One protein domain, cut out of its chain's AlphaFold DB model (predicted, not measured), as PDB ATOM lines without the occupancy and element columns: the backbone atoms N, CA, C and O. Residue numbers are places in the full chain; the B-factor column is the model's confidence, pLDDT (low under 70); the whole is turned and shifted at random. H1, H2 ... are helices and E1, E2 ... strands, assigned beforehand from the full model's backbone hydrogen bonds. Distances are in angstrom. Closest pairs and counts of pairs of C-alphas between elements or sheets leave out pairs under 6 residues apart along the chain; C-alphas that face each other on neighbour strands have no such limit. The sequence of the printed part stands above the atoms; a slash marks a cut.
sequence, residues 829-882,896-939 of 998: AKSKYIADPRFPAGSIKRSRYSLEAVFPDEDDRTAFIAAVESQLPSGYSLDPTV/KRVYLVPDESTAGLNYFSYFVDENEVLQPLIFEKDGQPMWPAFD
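Overview. This is residues 829 to 882 and 896 to 939 of the 998 residues of an uncharacterized protein of Phycisphaerae bacterium (UniProt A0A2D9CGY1). What does the model look like? A small meander of three strands, E1, E2 and E3, each the antiparallel neighbour of the one before, runs through the middle, with helix H2 to one side of it and the long stretch of residues 829 to 850, which has no named element, on another. The short hairpin E4 and E5 lies far from that middle, and short H1 meets H2 at a corner. What is it made of? The printed part has 98 residues, with H1, H2, E1, E2, E3, E4 and E5 along the chain; the class is mixed, helices and strands, with 42 residues in named elements, under half. One sheet has the order E1, E2, E3 and the other E4, E5, both antiparallel; the whole is compact, with a radius of gyration of the C-alphas of 13.1 A and spans of 37 by 33 by 31 A.

Along the chain. Where are the helices? H1 is residues 851 to 854, beginning at C-alpha 851 at (39.031, 44.900, 16.693), and H2 is residues 858 to 871, 20.2 A long. Where are the strands? E1 is residues 896 to 903, 21.6 A long, and E2 is residues 910 to 916, 19.3 A long. E3 is residues 922 to 924, E4 residues 927 to 929 and E5 residues 932 to 934, ending at C-alpha 934 at (25.762, 49.563, 34.664).

Arrangement. How are the strands paired? E1 and E2 form a hairpin at 146 degrees, with N 899 and O 914 2.8 A apart; E2 and E3 form one at 122 degrees, with N 915 and O 923 2.9 A apart. E3 runs on into E4 at 25 degrees, and E4 and E5 form a hairpin with N 934 and O 927 2.8 A apart. Residues 911 to 912 of E2 also pair antiparallel with residues 937 to 938. How do the helices stand? H1 and H2 only just touch, only at the corner, with 3 pairs of C-alphas within 8 A, the closest those of Leu 851 and Arg 861, 6.5 A. H2 is only just not on the sheet E1 E2 E3, with 4 pairs of C-alphas within 10 A. In H2 every O i to N i+4 pair is within hydrogen-bond range, and H1 is too short for one.

Size, cuts and confidence. How far does it reach? The two C-alphas farthest apart, those of Ala 829 and Gly 931, are 38.5 A apart. Is anything missing? Residues 883 to 895 are not printed, and C-alphas 882 and 896 are 12.6 A apart across the cut. Where is confidence low? Residues 837 to 846, 880 to 882, 904 to 908 and 920 are under 70 in pLDDT.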
ATOM      1  N   ALA A 829      39.411  48.373   8.397       70.94
ATOM      2  CA  ALA A 829      39.306  46.920   8.345       70.94
ATOM      3  C   ALA A 829      37.857  46.465   8.559       70.94
ATOM      4  O   ALA A 829      37.037  47.176   9.150       70.94
ATOM      5  N   LYS A 830      37.525  45.287   8.013       70.94
ATOM      6  CA  LYS A 830      36.178  44.733   8.150       70.94
ATOM      7  C   LYS A 830      35.882  44.465   9.620       70.94
ATOM      8  O   LYS A 830      36.651  43.783  10.272       70.94
ATOM      9  N   SER A 831      34.762  44.984  10.102       76.56
ATOM     10  CA  SER A 831      34.327  44.881  11.487       76.56
ATOM     11  C   SER A 831      33.134  43.938  11.591       76.56
ATOM     12  O   SER A 831      32.079  44.204  11.010       76.56
ATOM     13  N   LYS A 832      33.295  42.846  12.348       77.75
ATOM     14  CA  LYS A 832      32.186  41.954  12.723       77.75
ATOM     15  C   LYS A 832      31.466  42.421  13.995       77.75
ATOM     16  O   LYS A 832      30.255  42.233  14.093       77.75
ATOM     17  N   TYR A 833      32.196  43.003  14.946       84.81
ATOM     18  CA  TYR A 833      31.709  43.260  16.311       84.81
ATOM     19  C   TYR A 833      31.530  44.747  16.646       84.81
ATOM     20  O   TYR A 833      30.893  45.069  17.642       84.81
ATOM     21  N   ILE A 834      32.064  45.657  15.824       84.81
ATOM     22  CA  ILE A 834      32.018  47.108  16.066       84.81
ATOM     23  C   ILE A 834      30.941  47.761  15.208       84.81
ATOM     24  O   ILE A 834      30.932  47.556  13.989       84.81
ATOM     25  N   ALA A 835      30.106  48.588  15.836       81.31
ATOM     26  CA  ALA A 835      29.189  49.508  15.175       81.31
ATOM     27  C   ALA A 835      29.690  50.944  15.377       81.31
ATOM     28  O   ALA A 835      29.725  51.450  16.491       81.31
ATOM     29  N   ASP A 836      30.123  51.598  14.302       73.81
ATOM     30  CA  ASP A 836      30.676  52.951  14.373       73.81
ATOM     31  C   ASP A 836      29.542  53.986  14.221       73.81
ATOM     32  O   ASP A 836      28.842  53.964  13.205       73.81
ATOM     33  N   PRO A 837      29.342  54.881  15.208       68.25
ATOM     34  CA  PRO A 837      28.172  55.761  15.278       68.25
ATOM     35  C   PRO A 837      28.158  56.828  14.177       68.25
ATOM     36  O   PRO A 837      27.149  57.500  13.973       68.25
ATOM     37  N   ARG A 838      29.267  56.983  13.443       68.00
ATOM     38  CA  ARG A 838      29.376  57.887  12.293       68.00
ATOM     39  C   ARG A 838      28.688  57.341  11.039       68.00
ATOM     40  O   ARG A 838      28.574  58.074  10.060       68.00
ATOM     41  N   PHE A 839      28.212  56.091  11.065       64.94
ATOM     42  CA  PHE A 839      27.558  55.432   9.935       64.94
ATOM     43  C   PHE A 839      26.193  54.831  10.335       64.94
ATOM     44  O   PHE A 839      26.024  54.394  11.473       64.94
ATOM     45  N   PRO A 840      25.207  54.757   9.418       57.59
ATOM     46  CA  PRO A 840      23.941  54.062   9.671       57.59
ATOM     47  C   PRO A 840      24.148  52.583  10.047       57.59
ATOM     48  O   PRO A 840      25.005  51.911   9.462       57.59
ATOM     49  N   ALA A 841      23.341  52.047  10.969       50.56
ATOM     50  CA  ALA A 841      23.404  50.636  11.364       50.56
ATOM     51  C   ALA A 841      23.303  49.710  10.131       50.56
ATOM     52  O   ALA A 841      22.465  49.904   9.255       50.56
ATOM     53  N   GLY A 842      24.221  48.742  10.011       52.50
ATOM     54  CA  GLY A 842      24.271  47.790   8.889       52.50
ATOM     55  C   GLY A 842      24.873  48.310   7.570       52.50
ATOM     56  O   GLY A 842      25.092  47.509   6.660       52.50
ATOM     57  N   SER A 843      25.195  49.606   7.454       52.81
ATOM     58  CA  SER A 843      25.658  50.213   6.191       52.81
ATOM     59  C   SER A 843      27.143  49.998   5.874       52.81
ATOM     60  O   SER A 843      27.506  49.906   4.701       52.81
ATOM     61  N   ILE A 844      28.010  49.845   6.884       53.31
ATOM     62  CA  ILE A 844      29.437  49.580   6.667       53.31
ATOM     63  C   ILE A 844      29.886  48.379   7.499       53.31
ATOM     64  O   ILE A 844      29.898  48.396   8.724       53.31
ATOM     65  N   LYS A 845      30.348  47.330   6.808       61.31
ATOM     66  CA  LYS A 845      31.015  46.163   7.411       61.31
ATOM     67  C   LYS A 845      32.455  46.471   7.849       61.31
ATOM     68  O   LYS A 845      33.267  45.557   7.830       61.31
ATOM     69  N   ARG A 846      32.831  47.729   8.108       66.12
ATOM     70  CA  ARG A 846      34.219  48.218   8.239       66.12
ATOM     71  C   ARG A 846      34.312  49.415   9.186       66.12
ATOM     72  O   ARG A 846      33.465  50.294   9.127       66.12
ATOM     73  N   SER A 847      35.350  49.473  10.016       75.38
ATOM     74  CA  SER A 847      35.619  50.622  10.894       75.38
ATOM     75  C   SER A 847      37.114  50.738  11.196       75.38
ATOM     76  O   SER A 847      37.812  49.725  11.303       75.38
ATOM     77  N   ARG A 848      37.600  51.972  11.393       73.81
ATOM     78  CA  ARG A 848      38.950  52.239  11.929       73.81
ATOM     79  C   ARG A 848      39.127  51.773  13.374       73.81
ATOM     80  O   ARG A 848      40.246  51.617  13.840       73.81
ATOM     81  N   TYR A 849      38.007  51.551  14.055       79.62
ATOM     82  CA  TYR A 849      37.931  51.025  15.411       79.62
ATOM     83  C   TYR A 849      37.587  49.546  15.440       79.62
ATOM     84  O   TYR A 849      37.266  49.033  16.502       79.62
ATOM     85  N   SER A 850      37.617  48.863  14.294       80.38
ATOM     86  CA  SER A 850      37.505  47.405  14.248       80.38
ATOM     87  C   SER A 850      38.503  46.757  15.209       80.38
ATOM     88  O   SER A 850      39.616  47.258  15.403       80.38
ATOM     89  N   LEU A 851      38.125  45.625  15.803       81.19
ATOM     90  CA  LEU A 851      39.031  44.900  16.693       81.19
ATOM     91  C   LEU A 851      40.274  44.413  15.942       81.19
ATOM     92  O   LEU A 851      41.332  44.288  16.536       81.19
ATOM     93  N   GLU A 852      40.175  44.196  14.635       77.06
ATOM     94  CA  GLU A 852      41.287  43.884  13.741       77.06
ATOM     95  C   GLU A 852      42.292  45.043  13.626       77.06
ATOM     96  O   GLU A 852      43.494  44.803  13.521       77.06
ATOM     97  N   ALA A 853      41.822  46.292  13.666       72.75
ATOM     98  CA  ALA A 853      42.683  47.474  13.653       72.75
ATOM     99  C   ALA A 853      43.271  47.782  15.040       72.75
ATOM    100  O   ALA A 853      44.410  48.237  15.150       72.75
ATOM    101  N   VAL A 854      42.505  47.536  16.106       76.75
ATOM    102  CA  VAL A 854      42.894  47.870  17.485       76.75
ATOM    103  C   VAL A 854      43.702  46.761  18.151       76.75
ATOM    104  O   VAL A 854      44.619  47.073  18.905       76.75
ATOM    105  N   PHE A 855      43.446  45.500  17.819       78.69
ATOM    106  CA  PHE A 855      44.205  44.326  18.248       78.69
ATOM    107  C   PHE A 855      44.685  43.558  17.007       78.69
ATOM    108  O   PHE A 855      44.063  42.576  16.580       78.69
ATOM    109  N   PRO A 856      45.794  44.013  16.393       71.38
ATOM    110  CA  PRO A 856      46.296  43.387  15.177       71.38
ATOM    111  C   PRO A 856      46.789  41.947  15.397       71.38
ATOM    112  O   PRO A 856      46.794  41.148  14.462       71.38
ATOM    113  N   ASP A 857      47.193  41.603  16.626       74.31
ATOM    114  CA  ASP A 857      47.499  40.228  17.029       74.31
ATOM    115  C   ASP A 857      46.197  39.465  17.347       74.31
ATOM    116  O   ASP A 857      45.342  39.929  18.103       74.31
ATOM    117  N   GLU A 858      46.027  38.293  16.735       77.44
ATOM    118  CA  GLU A 858      44.832  37.459  16.897       77.44
ATOM    119  C   GLU A 858      44.659  36.905  18.312       77.44
ATOM    120  O   GLU A 858      43.521  36.794  18.776       77.44
ATOM    121  N   ASP A 859      45.756  36.622  19.013       79.62
ATOM    122  CA  ASP A 859      45.714  36.116  20.384       79.62
ATOM    123  C   ASP A 859      45.133  37.196  21.321       79.62
ATOM    124  O   ASP A 859      44.255  36.908  22.136       79.62
ATOM    125  N   ASP A 860      45.557  38.457  21.148       81.62
ATOM    126  CA  ASP A 860      45.073  39.599  21.943       81.62
ATOM    127  C   ASP A 860      43.608  39.916  21.627       81.62
ATOM    128  O   ASP A 860      42.802  40.148  22.527       81.62
ATOM    129  N   ARG A 861      43.233  39.859  20.343       85.44
ATOM    130  CA  ARG A 861      41.845  40.054  19.909       85.44
ATOM    131  C   ARG A 861      40.915  38.986  20.485       85.44
ATOM    132  O   ARG A 861      39.808  39.305  20.907       85.44
ATOM    133  N   THR A 862      41.360  37.732  20.513       85.31
ATOM    134  CA  THR A 862      40.596  36.615  21.087       85.31
ATOM    135  C   THR A 862      40.440  36.779  22.595       85.31
ATOM    136  O   THR A 862      39.341  36.591  23.116       85.31
ATOM    137  N   ALA A 863      41.508  37.185  23.292       85.12
ATOM    138  CA  ALA A 863      41.455  37.490  24.718       85.12
ATOM    139  C   ALA A 863      40.478  38.637  25.019       85.12
ATOM    140  O   ALA A 863      39.698  38.532  25.962       85.12
ATOM    141  N   PHE A 864      40.468  39.685  24.190       88.75
ATOM    142  CA  PHE A 864      39.557  40.818  24.353       88.75
ATOM    143  C   PHE A 864      38.097  40.413  24.124       88.75
ATOM    144  O   PHE A 864      37.245  40.710  24.953       88.75
ATOM    145  N   ILE A 865      37.803  39.659  23.057       88.56
ATOM    146  CA  ILE A 865      36.449  39.132  22.814       88.56
ATOM    147  C   ILE A 865      35.989  38.263  23.995       88.56
ATOM    148  O   ILE A 865      34.863  38.417  24.456       88.56
ATOM    149  N   ALA A 866      36.857  37.396  24.526       86.25
ATOM    150  CA  ALA A 866      36.534  36.570  25.689       86.25
ATOM    151  C   ALA A 866      36.283  37.403  26.960       86.25
ATOM    152  O   ALA A 866      35.362  37.095  27.716       86.25
ATOM    153  N   ALA A 867      37.066  38.466  27.183       86.44
ATOM    154  CA  ALA A 867      36.863  39.394  28.292       86.44
ATOM    155  C   ALA A 867      35.505  40.103  28.182       86.44
ATOM    156  O   ALA A 867      34.771  40.151  29.169       86.44
ATOM    157  N   VAL A 868      35.132  40.562  26.982       89.38
ATOM    158  CA  VAL A 868      33.818  41.169  26.724       89.38
ATOM    159  C   VAL A 868      32.692  40.171  26.994       89.38
ATOM    160  O   VAL A 868      31.819  40.458  27.807       89.38
ATOM    161  N   GLU A 869      32.726  38.982  26.382       87.75
ATOM    162  CA  GLU A 869      31.687  37.950  26.556       87.75
ATOM    163  C   GLU A 869      31.502  37.553  28.030       87.75
ATOM    164  O   GLU A 869      30.379  37.342  28.476       87.75
ATOM    165  N   SER A 870      32.582  37.516  28.821       85.44
ATOM    166  CA  SER A 870      32.508  37.186  30.254       85.44
ATOM    167  C   SER A 870      31.795  38.236  31.116       85.44
ATOM    168  O   SER A 870      31.372  37.932  32.232       85.44
ATOM    169  N   GLN A 871      31.679  39.469  30.617       86.31
ATOM    170  CA  GLN A 871      31.104  40.608  31.333       86.31
ATOM    171  C   GLN A 871      29.698  40.983  30.833       86.31
ATOM    172  O   GLN A 871      29.037  41.818  31.457       86.31
ATOM    173  N   LEU A 872      29.228  40.378  29.736       86.75
ATOM    174  CA  LEU A 872      27.875  40.582  29.219       86.75
ATOM    175  C   LEU A 872      26.825  39.837  30.073       86.75
ATOM    176  O   LEU A 872      27.095  38.757  30.600       86.75
ATOM    177  N   PRO A 873      25.611  40.398  30.229       85.31
ATOM    178  CA  PRO A 873      24.519  39.739  30.936       85.31
ATOM    179  C   PRO A 873      23.934  38.582  30.108       85.31
ATOM    180  O   PRO A 873      24.045  38.548  28.882       85.31
ATOM    181  N   SER A 874      23.246  37.651  30.776       81.44
ATOM    182  CA  SER A 874      22.564  36.531  30.108       81.44
ATOM    183  C   SER A 874      21.594  37.024  29.024       81.44
ATOM    184  O   SER A 874      20.863  37.989  29.239       81.44
ATOM    185  N   GLY A 875      21.571  36.349  27.870       80.56
ATOM    186  CA  GLY A 875      20.738  36.718  26.715       80.56
ATOM    187  C   GLY A 875      21.382  37.716  25.741       80.56
ATOM    188  O   GLY A 875      20.742  38.103  24.765       80.56
ATOM    189  N   TYR A 876      22.641  38.110  25.963       86.75
ATOM    190  CA  TYR A 876      23.394  39.030  25.110       86.75
ATOM    191  C   TYR A 876      24.766  38.447  24.753       86.75
ATOM    192  O   TYR A 876      25.450  37.917  25.622       86.75
ATOM    193  N   SER A 877      25.180  38.548  23.488       85.81
ATOM    194  CA  SER A 877      26.498  38.064  23.034       85.81
ATOM    195  C   SER A 877      26.993  38.821  21.800       85.81
ATOM    196  O   SER A 877      26.184  39.259  20.974       85.81
ATOM    197  N   LEU A 878      28.314  38.965  21.634       84.31
ATOM    198  CA  LEU A 878      28.907  39.490  20.397       84.31
ATOM    199  C   LEU A 878      28.734  38.503  19.230       84.31
ATOM    200  O   LEU A 878      28.646  38.932  18.071       84.31
ATOM    201  N   ASP A 879      28.670  37.198  19.519       81.56
ATOM    202  CA  ASP A 879      28.441  36.136  18.536       81.56
ATOM    203  C   ASP A 879      27.321  35.156  18.954       81.56
ATOM    204  O   ASP A 879      27.592  34.056  19.440       81.56
ATOM    205  N   PRO A 880      26.044  35.493  18.686       69.06
ATOM    206  CA  PRO A 880      24.894  34.674  19.086       69.06
ATOM    207  C   PRO A 880      24.804  33.313  18.366       69.06
ATOM    208  O   PRO A 880      23.884  32.545  18.630       69.06
ATOM    209  N   THR A 881      25.725  32.992  17.444       57.31
ATOM    210  CA  THR A 881      25.719  31.729  16.680       57.31
ATOM    211  C   THR A 881      26.572  30.610  17.288       57.31
ATOM    212  O   THR A 881      26.597  29.499  16.753       57.31
ATOM    213  N   VAL A 882      27.246  30.852  18.417       49.50
ATOM    214  CA  VAL A 882      28.108  29.855  19.067       49.50
ATOM    215  C   VAL A 882      27.324  29.056  20.111       49.50
ATOM    216  O   VAL A 882      27.012  29.535  21.196       49.50
ATOM    217  N   LYS A 896      20.232  38.243  21.971       83.19
ATOM    218  CA  LYS A 896      20.395  39.514  21.266       83.19
ATOM    219  C   LYS A 896      21.863  39.750  20.939       83.19
ATOM    220  O   LYS A 896      22.744  39.658  21.796       83.19
ATOM    221  N   ARG A 897      22.127  40.110  19.683       85.06
ATOM    222  CA  ARG A 897      23.475  40.463  19.239       85.06
ATOM    223  C   ARG A 897      23.914  41.793  19.841       85.06
ATOM    224  O   ARG A 897      23.241  42.809  19.659       85.06
ATOM    225  N   VAL A 898      25.079  41.778  20.475       88.31
ATOM    226  CA  VAL A 898      25.770  42.957  20.988       88.31
ATOM    227  C   VAL A 898      26.735  43.496  19.940       88.31
ATOM    228  O   VAL A 898      27.418  42.747  19.238       88.31
ATOM    229  N   TYR A 899      26.791  44.817  19.855       88.31
ATOM    230  CA  TYR A 899      27.794  45.571  19.130       88.31
ATOM    231  C   TYR A 899      28.554  46.465  20.099       88.31
ATOM    232  O   TYR A 899      27.989  47.026  21.036       88.31
ATOM    233  N   LEU A 900      29.842  46.618  19.840       89.94
ATOM    234  CA  LEU A 900      30.708  47.549  20.538       89.94
ATOM    235  C   LEU A 900      30.728  48.872  19.774       89.94
ATOM    236  O   LEU A 900      31.042  48.899  18.583       89.94
ATOM    237  N   VAL A 901      30.382  49.965  20.443       88.31
ATOM    238  CA  VAL A 901      30.334  51.305  19.854       88.31
ATOM    239  C   VAL A 901      31.485  52.131  20.427       88.31
ATOM    240  O   VAL A 901      31.554  52.289  21.645       88.31
ATOM    241  N   PRO A 902      32.408  52.630  19.587       86.06
ATOM    242  CA  PRO A 902      33.550  53.406  20.048       86.06
ATOM    243  C   PRO A 902      33.120  54.802  20.514       86.06
ATOM    244  O   PRO A 902      32.354  55.478  19.824       86.06
ATOM    245  N   ASP A 903      33.663  55.245  21.644       81.88
ATOM    246  CA  ASP A 903      33.571  56.619  22.131       81.88
ATOM    247  C   ASP A 903      34.900  57.346  21.894       81.88
ATOM    248  O   ASP A 903      35.964  56.918  22.338       81.88
ATOM    249  N   GLU A 904      34.838  58.445  21.142       66.00
ATOM    250  CA  GLU A 904      36.001  59.279  20.820       66.00
ATOM    251  C   GLU A 904      36.234  60.393  21.854       66.00
ATOM    252  O   GLU A 904      37.230  61.111  21.764       66.00
ATOM    253  N   SER A 905      35.320  60.575  22.815       66.25
ATOM    254  CA  SER A 905      35.397  61.633  23.831       66.25
ATOM    255  C   SER A 905      36.242  61.257  25.055       66.25
ATOM    256  O   SER A 905      36.613  62.129  25.845       66.25
ATOM    257  N   THR A 906      36.592  59.978  25.200       58.97
ATOM    258  CA  THR A 906      37.431  59.457  26.283       58.97
ATOM    259  C   THR A 906      38.927  59.660  26.004       58.97
ATOM    260  O   THR A 906      39.362  59.760  24.859       58.97
ATOM    261  N   ALA A 907      39.762  59.696  27.055       49.84
ATOM    262  CA  ALA A 907      41.228  59.849  26.968       49.84
ATOM    263  C   ALA A 907      41.960  58.581  26.447       49.84
ATOM    264  O   ALA A 907      43.081  58.275  26.845       49.84
ATOM    265  N   GLY A 908      41.298  57.838  25.563       64.31
ATOM    266  CA  GLY A 908      41.602  56.494  25.090       64.31
ATOM    267  C   GLY A 908      40.410  55.974  24.280       64.31
ATOM    268  O   GLY A 908      39.342  56.580  24.310       64.31
ATOM    269  N   LEU A 909      40.586  54.889  23.523       76.69
ATOM    270  CA  LEU A 909      39.475  54.282  22.788       76.69
ATOM    271  C   LEU A 909      38.706  53.342  23.717       76.69
ATOM    272  O   LEU A 909      39.200  52.252  24.002       76.69
ATOM    273  N   ASN A 910      37.502  53.754  24.110       84.50
ATOM    274  CA  ASN A 910      36.588  52.934  24.896       84.50
ATOM    275  C   ASN A 910      35.422  52.472  24.023       84.50
ATOM    276  O   ASN A 910      34.930  53.211  23.171       84.50
ATOM    277  N   TYR A 911      34.974  51.243  24.243       89.31
ATOM    278  CA  TYR A 911      33.844  50.636  23.561       89.31
ATOM    279  C   TYR A 911      32.685  50.447  24.518       89.31
ATOM    280  O   TYR A 911      32.781  49.677  25.466       89.31
ATOM    281  N   PHE A 912      31.556  51.066  24.221       89.75
ATOM    282  CA  PHE A 912      30.322  50.840  24.953       89.75
ATOM    283  C   PHE A 912      29.501  49.733  24.300       89.75
ATOM    284  O   PHE A 912      29.401  49.662  23.074       89.75
ATOM    285  N   SER A 913      28.884  48.869  25.104       90.94
ATOM    286  CA  SER A 913      28.010  47.816  24.579       90.94
ATOM    287  C   SER A 913      26.638  48.361  24.180       90.94
ATOM    288  O   SER A 913      25.987  49.064  24.958       90.94
ATOM    289  N   TYR A 914      26.183  47.984  22.988       89.88
ATOM    290  CA  TYR A 914      24.858  48.251  22.431       89.88
ATOM    291  C   TYR A 914      24.246  46.954  21.904       89.88
ATOM    292  O   TYR A 914      24.967  46.021  21.573       89.88
ATOM    293  N   PHE A 915      22.929  46.901  21.751       87.19
ATOM    294  CA  PHE A 915      22.242  45.827  21.033       87.19
ATOM    295  C   PHE A 915      21.293  46.419  19.988       87.19
ATOM    296  O   PHE A 915      20.955  47.599  20.050       87.19
ATOM    297  N   VAL A 916      20.887  45.613  19.009       78.50
ATOM    298  CA  VAL A 916      19.889  46.026  18.011       78.50
ATOM    299  C   VAL A 916      18.499  45.628  18.503       78.50
ATOM    300  O   VAL A 916      18.287  44.469  18.867       78.50
ATOM    301  N   ASP A 917      17.580  46.590  18.560       76.69
ATOM    302  CA  ASP A 917      16.182  46.360  18.930       76.69
ATOM    303  C   ASP A 917      15.327  45.854  17.748       76.69
ATOM    304  O   ASP A 917      15.803  45.704  16.621       76.69
ATOM    305  N   GLU A 918      14.046  45.565  18.001       74.38
ATOM    306  CA  GLU A 918      13.096  45.042  17.002       74.38
ATOM    307  C   GLU A 918      12.862  45.990  15.808       74.38
ATOM    308  O   GLU A 918      12.355  45.555  14.776       74.38
ATOM    309  N   ASN A 919      13.245  47.269  15.920       73.38
ATOM    310  CA  ASN A 919      13.124  48.278  14.865       73.38
ATOM    311  C   ASN A 919      14.442  48.497  14.102       73.38
ATOM    312  O   ASN A 919      14.577  49.492  13.389       73.38
ATOM    313  N   GLU A 920      15.417  47.599  14.265       69.56
ATOM    314  CA  GLU A 920      16.765  47.695  13.692       69.56
ATOM    315  C   GLU A 920      17.577  48.914  14.185       69.56
ATOM    316  O   GLU A 920      18.515  49.363  13.520       69.56
ATOM    317  N   VAL A 921      17.263  49.444  15.377       76.12
ATOM    318  CA  VAL A 921      17.970  50.587  15.975       76.12
ATOM    319  C   VAL A 921      18.951  50.123  17.057       76.12
ATOM    320  O   VAL A 921      18.648  49.251  17.868       76.12
ATOM    321  N   LEU A 922      20.150  50.719  17.077       81.56
ATOM    322  CA  LEU A 922      21.155  50.507  18.126       81.56
ATOM    323  C   LEU A 922      20.716  51.174  19.437       81.56
ATOM    324  O   LEU A 922      20.592  52.396  19.494       81.56
ATOM    325  N   GLN A 923      20.557  50.381  20.497       84.06
ATOM    326  CA  GLN A 923      20.227  50.837  21.851       84.06
ATOM    327  C   GLN A 923      21.366  50.527  22.835       84.06
ATOM    328  O   GLN A 923      21.945  49.438  22.747       84.06
ATOM    329  N   PRO A 924      21.699  51.435  23.774       89.06
ATOM    330  CA  PRO A 924      22.675  51.158  24.826       89.06
ATOM    331  C   PRO A 924      22.273  49.926  25.643       89.06
ATOM    332  O   PRO A 924      21.123  49.801  26.069       89.06
ATOM    333  N   LEU A 925      23.221  49.026  25.897       90.31
ATOM    334  CA  LEU A 925      23.008  47.897  26.797       90.31
ATOM    335  C   LEU A 925      23.266  48.352  28.237       90.31
ATOM    336  O   LEU A 925      24.401  48.331  28.704       90.31
ATOM    337  N   ILE A 926      22.209  48.778  28.927       88.56
ATOM    338  CA  ILE A 926      22.256  49.175  30.341       88.56
ATOM    339  C   ILE A 926      21.488  48.134  31.154       88.56
ATOM    340  O   ILE A 926      20.317  47.875  30.873       88.56
ATOM    341  N   PHE A 927      22.131  47.547  32.163       85.75
ATOM    342  CA  PHE A 927      21.515  46.558  33.052       85.75
ATOM    343  C   PHE A 927      21.914  46.780  34.512       85.75
ATOM    344  O   PHE A 927      22.849  47.514  34.808       85.75
ATOM    345  N   GLU A 928      21.190  46.161  35.439       83.06
ATOM    346  CA  GLU A 928      21.442  46.306  36.873       83.06
ATOM    347  C   GLU A 928      22.478  45.279  37.354       83.06
ATOM    348  O   GLU A 928      22.303  44.074  37.169       83.06
ATOM    349  N   LYS A 929      23.558  45.753  37.985       80.00
ATOM    350  CA  LYS A 929      24.583  44.926  38.635       80.00
ATOM    351  C   LYS A 929      24.814  45.466  40.042       80.00
ATOM    352  O   LYS A 929      25.013  46.665  40.212       80.00
ATOM    353  N   ASP A 930      24.723  44.604  41.053       81.06
ATOM    354  CA  ASP A 930      24.861  44.976  42.472       81.06
ATOM    355  C   ASP A 930      23.948  46.147  42.918       81.06
ATOM    356  O   ASP A 930      24.308  46.951  43.778       81.06
ATOM    357  N   GLY A 931      22.748  46.258  42.332       79.75
ATOM    358  CA  GLY A 931      21.767  47.299  42.667       79.75
ATOM    359  C   GLY A 931      22.030  48.675  42.041       79.75
ATOM    360  O   GLY A 931      21.431  49.663  42.468       79.75
ATOM    361  N   GLN A 932      22.946  48.774  41.070       81.62
ATOM    362  CA  GLN A 932      23.242  50.005  40.328       81.62
ATOM    363  C   GLN A 932      23.125  49.773  38.812       81.62
ATOM    364  O   GLN A 932      23.501  48.700  38.328       81.62
ATOM    365  N   PRO A 933      22.628  50.758  38.035       85.00
ATOM    366  CA  PRO A 933      22.641  50.678  36.581       85.00
ATOM    367  C   PRO A 933      24.086  50.716  36.073       85.00
ATOM    368  O   PRO A 933      24.847  51.636  36.376       85.00
ATOM    369  N   MET A 934      24.455  49.719  35.281       84.12
ATOM    370  CA  MET A 934      25.762  49.563  34.664       84.12
ATOM    371  C   MET A 934      25.612  49.584  33.147       84.12
ATOM    372  O   MET A 934      24.783  48.877  32.576       84.12
ATOM    373  N   TRP A 935      26.457  50.381  32.501       88.56
ATOM    374  CA  TRP A 935      26.672  50.342  31.064       88.56
ATOM    375  C   TRP A 935      28.070  49.772  30.821       88.56
ATOM    376  O   TRP A 935      29.046  50.464  31.121       88.56
ATOM    377  N   PRO A 936      28.197  48.518  30.357       87.88
ATOM    378  CA  PRO A 936      29.503  47.935  30.105       87.88
ATOM    379  C   PRO A 936      30.283  48.767  29.096       87.88
ATOM    380  O   PRO A 936      29.811  49.056  27.990       87.88
ATOM    381  N   ALA A 937      31.483  49.132  29.519       88.56
ATOM    382  CA  ALA A 937      32.483  49.781  28.707       88.56
ATOM    383  C   ALA A 937      33.731  48.908  28.732       88.56
ATOM    384  O   ALA A 937      34.066  48.353  29.776       88.56
ATOM    385  N   PHE A 938      34.386  48.799  27.585       89.50
ATOM    386  CA  PHE A 938      35.543  47.943  27.392       89.50
ATOM    387  C   PHE A 938      36.667  48.715  26.729       89.50
ATOM    388  O   PHE A 938      36.430  49.501  25.809       89.50
ATOM    389  N   ASP A 939      37.893  48.459  27.143       85.69
ATOM    390  CA  ASP A 939      39.082  49.084  26.589       85.69
ATOM    391  C   ASP A 939      40.261  48.101  26.544       85.69
ATOM    392  O   ASP A 939      40.134  46.892  26.733       85.69
TER     393      ASP A 939